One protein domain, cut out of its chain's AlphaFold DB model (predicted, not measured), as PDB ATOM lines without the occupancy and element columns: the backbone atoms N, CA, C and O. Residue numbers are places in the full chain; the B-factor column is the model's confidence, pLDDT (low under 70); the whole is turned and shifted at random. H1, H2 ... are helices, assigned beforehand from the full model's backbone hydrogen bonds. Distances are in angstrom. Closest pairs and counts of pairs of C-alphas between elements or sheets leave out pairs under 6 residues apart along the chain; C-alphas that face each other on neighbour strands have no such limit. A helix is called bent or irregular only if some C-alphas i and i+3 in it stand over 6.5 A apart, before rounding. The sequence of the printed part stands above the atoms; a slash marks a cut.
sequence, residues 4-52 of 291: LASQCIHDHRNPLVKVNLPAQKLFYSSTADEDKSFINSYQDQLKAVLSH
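Overview. This is residues 4 to 52 of the 291 residues of a protein of Sitophilus oryzae (UniProt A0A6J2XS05). What does one see first? A long straight helix, H2, and a shorter one, H1, stand apart like two separate rods, joined by a long loop, residues 14 to 32, that runs from H1 to the far end of H2, where the chain folds back and H2 returns toward H1. Residues 4 to 10 of H1 stick out free. What is it built of? The 49 printed residues hold two named helices, H1 then H2, and no named strand; the class is all helix. How large is it? It is an extended rod, with a radius of gyration of the C-alphas of 15.2 A and spans of 47 by 19 by 11 A.

Along the chain. Where is the longest helix? H2 covers residues 33 to 51 and is 26.9 A from first to last C-alpha, from C-alpha 33 at (30.427, -7.255, 22.321) to C-alpha 51 at (50.616, 9.572, 16.379). Where is the other? H1 covers residues 4 to 13, 14.2 A long, and begins with C-alpha 4 at (56.877, 24.727, 17.539).

Arrangement. Do the helices meet? H1 and H2 are apart, with no C-alpha of the one within 8 A of the other. How are their backbones formed? In H1 and H2 every O i to N i+4 pair is within hydrogen-bond range. Neither helix is bent.

Size, cuts and confidence. How far does it reach? The two C-alphas farthest apart, those of Ala 5 and Thr 31, are 47.3 A apart, while the first and last printed C-alphas, of Leu 4 and His 52, are 14.4 A apart. Is anything missing or long? The printed part has no cut, and the link from H1 to H2 is long, with 19 residues. Where is confidence low? The mean pLDDT of the printed part is 73.3, and residues 15 to 31 and 33 to 34 are under 70 in this model.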
ATOM      1  N   LEU A   4      56.236  25.968  17.969       82.94
ATOM      2  CA  LEU A   4      56.877  24.727  17.539       82.94
ATOM      3  C   LEU A   4      58.211  24.453  18.265       82.94
ATOM      4  O   LEU A   4      58.534  23.298  18.539       82.94
ATOM      5  N   ALA A   5      58.972  25.494  18.624       80.56
ATOM      6  CA  ALA A   5      60.207  25.346  19.394       80.56
ATOM      7  C   ALA A   5      59.911  24.997  20.862       80.56
ATOM      8  O   ALA A   5      60.552  24.101  21.412       80.56
ATOM      9  N   SER A   6      58.904  25.633  21.471       84.19
ATOM     10  CA  SER A   6      58.423  25.284  22.814       84.19
ATOM     11  C   SER A   6      57.941  23.831  22.878       84.19
ATOM     12  O   SER A   6      58.343  23.100  23.786       84.19
ATOM     13  N   GLN A   7      57.171  23.383  21.879       82.56
ATOM     14  CA  GLN A   7      56.724  21.992  21.769       82.56
ATOM     15  C   GLN A   7      57.912  21.026  21.646       82.56
ATOM     16  O   GLN A   7      58.014  20.073  22.411       82.56
ATOM     17  N   CYS A   8      58.876  21.305  20.763       77.75
ATOM     18  CA  CYS A   8      60.073  20.473  20.629       77.75
ATOM     19  C   CYS A   8      60.919  20.403  21.916       77.75
ATOM     20  O   CYS A   8      61.486  19.350  22.204       77.75
ATOM     21  N   ILE A   9      60.992  21.478  22.710       81.38
ATOM     22  CA  ILE A   9      61.669  21.474  24.019       81.38
ATOM     23  C   ILE A   9      60.882  20.640  25.042       81.38
ATOM     24  O   ILE A   9      61.489  19.893  25.815       81.38
ATOM     25  N   HIS A  10      59.551  20.735  25.043       81.81
ATOM     26  CA  HIS A  10      58.681  19.923  25.894       81.81
ATOM     27  C   HIS A  10      58.814  18.424  25.573       81.81
ATOM     28  O   HIS A  10      59.144  17.637  26.462       81.81
ATOM     29  N   ASP A  11      58.658  18.040  24.305       77.44
ATOM     30  CA  ASP A  11      58.770  16.653  23.838       77.44
ATOM     31  C   ASP A  11      60.182  16.099  24.086       77.44
ATOM     32  O   ASP A  11      60.356  14.950  24.494       77.44
ATOM     33  N   HIS A  12      61.216  16.938  23.926       74.94
ATOM     34  CA  HIS A  12      62.579  16.561  24.283       74.94
ATOM     35  C   HIS A  12      62.719  16.265  25.781       74.94
ATOM     36  O   HIS A  12      63.410  15.308  26.130       74.94
ATOM     37  N   ARG A  13      62.092  17.047  26.674       76.31
ATOM     38  CA  ARG A  13      62.120  16.812  28.132       76.31
ATOM     39  C   ARG A  13      61.316  15.576  28.539       76.31
ATOM     40  O   ARG A  13      61.800  14.822  29.383       76.31
ATOM     41  N   ASN A  14      60.179  15.326  27.887       74.94
ATOM     42  CA  ASN A  14      59.212  14.275  28.215       74.94
ATOM     43  C   ASN A  14      59.087  13.189  27.111       74.94
ATOM     44  O   ASN A  14      57.992  12.963  26.604       74.94
ATOM     45  N   PRO A  15      60.164  12.462  26.740       64.94
ATOM     46  CA  PRO A  15      60.179  11.589  25.556       64.94
ATOM     47  C   PRO A  15      59.446  10.244  25.729       64.94
ATOM     48  O   PRO A  15      59.415   9.439  24.800       64.94
ATOM     49  N   LEU A  16      58.922   9.947  26.923       64.56
ATOM     50  CA  LEU A  16      58.286   8.669  27.250       64.56
ATOM     51  C   LEU A  16      56.791   8.862  27.509       64.56
ATOM     52  O   LEU A  16      56.389   9.213  28.620       64.56
ATOM     53  N   VAL A  17      55.967   8.539  26.513       66.00
ATOM     54  CA  VAL A  17      54.533   8.315  26.730       66.00
ATOM     55  C   VAL A  17      54.379   7.015  27.517       66.00
ATOM     56  O   VAL A  17      54.664   5.933  27.004       66.00
ATOM     57  N   LYS A  18      53.959   7.112  28.782       64.81
ATOM     58  CA  LYS A  18      53.572   5.942  29.578       64.81
ATOM     59  C   LYS A  18      52.176   5.506  29.153       64.81
ATOM     60  O   LYS A  18      51.257   6.319  29.153       64.81
ATOM     61  N   VAL A  19      52.027   4.230  28.820       65.12
ATOM     62  CA  VAL A  19      50.766   3.645  28.354       65.12
ATOM     63  C   VAL A  19      50.549   2.347  29.110       65.12
ATOM     64  O   VAL A  19      51.426   1.484  29.108       65.12
ATOM     65  N   ASN A  20      49.385   2.197  29.733       64.38
ATOM     66  CA  ASN A  20      48.997   0.958  30.400       64.38
ATOM     67  C   ASN A  20      48.354   0.009  29.381       64.38
ATOM     68  O   ASN A  20      47.165  -0.284  29.452       64.38
ATOM     69  N   LEU A  21      49.146  -0.435  28.402       64.25
ATOM     70  CA  LEU A  21      48.701  -1.429  27.430       64.25
ATOM     71  C   LEU A  21      48.690  -2.825  28.085       64.25
ATOM     72  O   LEU A  21      49.684  -3.187  28.725       64.25
ATOM     73  N   PRO A  22      47.634  -3.642  27.901       61.25
ATOM     74  CA  PRO A  22      47.687  -5.071  28.200       61.25
ATOM     75  C   PRO A  22      48.842  -5.751  27.449       61.25
ATOM     76  O   PRO A  22      49.283  -5.305  26.383       61.25
ATOM     77  N   ALA A  23      49.348  -6.847  28.018       60.44
ATOM     78  CA  ALA A  23      50.499  -7.557  27.474       60.44
ATOM     79  C   ALA A  23      50.217  -8.094  26.059       60.44
ATOM     80  O   ALA A  23      49.236  -8.799  25.841       60.44
ATOM     81  N   GLN A  24      51.149  -7.861  25.127       59.78
ATOM     82  CA  GLN A  24      51.083  -8.256  23.704       59.78
ATOM     83  C   GLN A  24      51.015  -9.781  23.438       59.78
ATOM     84  O   GLN A  24      51.175 -10.217  22.303       59.78
ATOM     85  N   LYS A  25      50.839 -10.605  24.478       56.47
ATOM     86  CA  LYS A  25      50.773 -12.075  24.418       56.47
ATOM     87  C   LYS A  25      49.370 -12.631  24.705       56.47
ATOM     88  O   LYS A  25      49.222 -13.838  24.859       56.47
ATOM     89  N   LEU A  26      48.365 -11.764  24.827       54.59
ATOM     90  CA  LEU A  26      46.978 -12.154  25.058       54.59
ATOM     91  C   LEU A  26      46.253 -12.272  23.712       54.59
ATOM     92  O   LEU A  26      46.098 -11.288  22.991       54.59
ATOM     93  N   PHE A  27      45.842 -13.494  23.375       57.50
ATOM     94  CA  PHE A  27      44.956 -13.773  22.249       57.50
ATOM     95  C   PHE A  27      43.510 -13.663  22.739       57.50
ATOM     96  O   PHE A  27      43.153 -14.308  23.724       57.50
ATOM     97  N   TYR A  28      42.689 -12.863  22.060       56.81
ATOM     98  CA  TYR A  28      41.288 -12.634  22.420       56.81
ATOM     99  C   TYR A  28      40.366 -13.207  21.336       56.81
ATOM    100  O   TYR A  28      40.558 -12.939  20.149       56.81
ATOM    101  N   SER A  29      39.362 -13.990  21.731       55.69
ATOM    102  CA  SER A  29      38.302 -14.469  20.837       55.69
ATOM    103  C   SER A  29      37.270 -13.362  20.622       55.69
ATOM    104  O   SER A  29      36.621 -12.951  21.571       55.69
ATOM    105  N   SER A  30      37.090 -12.894  19.384       57.16
ATOM    106  CA  SER A  30      36.257 -11.723  19.044       57.16
ATOM    107  C   SER A  30      34.730 -11.975  19.086       57.16
ATOM    108  O   SER A  30      33.995 -11.488  18.221       57.16
ATOM    109  N   THR A  31      34.239 -12.776  20.033       65.06
ATOM    110  CA  THR A  31      32.858 -13.290  20.038       65.06
ATOM    111  C   THR A  31      31.882 -12.518  20.925       65.06
ATOM    112  O   THR A  31      30.692 -12.561  20.618       65.06
ATOM    113  N   ALA A  32      32.322 -11.796  21.964       71.31
ATOM    114  CA  ALA A  32      31.434 -10.946  22.765       71.31
ATOM    115  C   ALA A  32      31.508  -9.463  22.349       71.31
ATOM    116  O   ALA A  32      32.512  -8.986  21.818       71.31
ATOM    117  N   ASP A  33      30.441  -8.700  22.602       68.19
ATOM    118  CA  ASP A  33      30.427  -7.255  22.321       68.19
ATOM    119  C   ASP A  33      31.301  -6.451  23.300       68.19
ATOM    120  O   ASP A  33      31.866  -5.419  22.926       68.19
ATOM    121  N   GLU A  34      31.508  -6.967  24.517       67.62
ATOM    122  CA  GLU A  34      32.485  -6.428  25.469       67.62
ATOM    123  C   GLU A  34      33.910  -6.486  24.888       67.62
ATOM    124  O   GLU A  34      34.612  -5.468  24.910       67.62
ATOM    125  N   ASP A  35      34.290  -7.604  24.249       74.75
ATOM    126  CA  ASP A  35      35.592  -7.763  23.580       74.75
ATOM    127  C   ASP A  35      35.791  -6.701  22.492       74.75
ATOM    128  O   ASP A  35      36.864  -6.107  22.391       74.75
ATOM    129  N   LYS A  36      34.753  -6.406  21.696       78.12
ATOM    130  CA  LYS A  36      34.813  -5.371  20.646       78.12
ATOM    131  C   LYS A  36      35.049  -3.983  21.237       78.12
ATOM    132  O   LYS A  36      35.866  -3.228  20.710       78.12
ATOM    133  N   SER A  37      34.370  -3.644  22.337       79.94
ATOM    134  CA  SER A  37      34.560  -2.355  23.017       79.94
ATOM    135  C   SER A  37      35.992  -2.209  23.556       79.94
ATOM    136  O   SER A  37      36.639  -1.176  23.350       79.94
ATOM    137  N   PHE A  38      36.533  -3.286  24.137       80.38
ATOM    138  CA  PHE A  38      37.904  -3.356  24.624       80.38
ATOM    139  C   PHE A  38      38.918  -3.237  23.479       80.38
ATOM    140  O   PHE A  38      39.799  -2.378  23.540       80.38
ATOM    141  N   ILE A  39      38.759  -4.019  22.404       81.62
ATOM    142  CA  ILE A  39      39.615  -3.989  21.207       81.62
ATOM    143  C   ILE A  39      39.643  -2.588  20.589       81.62
ATOM    144  O   ILE A  39      40.727  -2.091  20.289       81.62
ATOM    145  N   ASN A  40      38.495  -1.921  20.448       84.69
ATOM    146  CA  ASN A  40      38.437  -0.552  19.931       84.69
ATOM    147  C   ASN A  40      39.196   0.422  20.844       84.69
ATOM    148  O   ASN A  40      40.061   1.157  20.368       84.69
ATOM    149  N   SER A  41      38.970   0.361  22.161       83.62
ATOM    150  CA  SER A  41      39.693   1.203  23.125       83.62
ATOM    151  C   SER A  41      41.214   0.969  23.092       83.62
ATOM    152  O   SER A  41      41.997   1.916  23.179       83.62
ATOM    153  N   TYR A  42      41.644  -0.281  22.896       83.12
ATOM    154  CA  TYR A  42      43.046  -0.669  22.767       83.12
ATOM    155  C   TYR A  42      43.654  -0.168  21.452       83.12
ATOM    156  O   TYR A  42      44.754   0.387  21.449       83.12
ATOM    157  N   GLN A  43      42.928  -0.291  20.337       84.69
ATOM    158  CA  GLN A  43      43.336   0.267  19.050       84.69
ATOM    159  C   GLN A  43      43.470   1.790  19.111       84.69
ATOM    160  O   GLN A  43      44.434   2.324  18.569       84.69
ATOM    161  N   ASP A  44      42.557   2.497  19.774       86.31
ATOM    162  CA  ASP A  44      42.616   3.957  19.885       86.31
ATOM    163  C   ASP A  44      43.760   4.422  20.795       86.31
ATOM    164  O   ASP A  44      44.470   5.372  20.449       86.31
ATOM    165  N   GLN A  45      44.046   3.693  21.880       83.38
ATOM    166  CA  GLN A  45      45.278   3.888  22.652       83.38
ATOM    167  C   GLN A  45      46.525   3.671  21.782       83.38
ATOM    168  O   GLN A  45      47.427   4.508  21.791       83.38
ATOM    169  N   LEU A  46      46.583   2.601  20.980       83.38
ATOM    170  CA  LEU A  46      47.696   2.368  20.054       83.38
ATOM    171  C   LEU A  46      47.822   3.484  19.003       83.38
ATOM    172  O   LEU A  46      48.932   3.960  18.772       83.38
ATOM    173  N   LYS A  47      46.718   3.961  18.411       86.06
ATOM    174  CA  LYS A  47      46.712   5.090  17.460       86.06
ATOM    175  C   LYS A  47      47.261   6.364  18.105       86.06
ATOM    176  O   LYS A  47      48.133   6.994  17.516       86.06
ATOM    177  N   ALA A  48      46.817   6.710  19.317       82.19
ATOM    178  CA  ALA A  48      47.315   7.867  20.067       82.19
ATOM    179  C   ALA A  48      48.819   7.754  20.388       82.19
ATOM    180  O   ALA A  48      49.571   8.727  20.327       82.19
ATOM    181  N   VAL A  49      49.283   6.542  20.691       80.31
ATOM    182  CA  VAL A  49      50.698   6.256  20.947       80.31
ATOM    183  C   VAL A  49      51.526   6.336  19.669       80.31
ATOM    184  O   VAL A  49      52.658   6.814  19.724       80.31
ATOM    185  N   LEU A  50      51.006   5.892  18.526       80.88
ATOM    186  CA  LEU A  50      51.697   5.958  17.235       80.88
ATOM    187  C   LEU A  50      51.742   7.386  16.671       80.88
ATOM    188  O   LEU A  50      52.776   7.779  16.137       80.88
ATOM    189  N   SER A  51      50.678   8.178  16.842       81.75
ATOM    190  CA  SER A  51      50.616   9.572  16.379       81.75
ATOM    191  C   SER A  51      51.462  10.542  17.213       81.75
ATOM    192  O   SER A  51      51.825  11.613  16.725       81.75
ATOM    193  N   HIS A  52      51.826  10.182  18.449       76.94
ATOM    194  CA  HIS A  52      52.676  11.022  19.288       76.94
ATOM    195  C   HIS A  52      54.090  11.201  18.701       76.94
ATOM    196  O   HIS A  52      54.841  10.238  18.502       76.94
TER     197      HIS A  52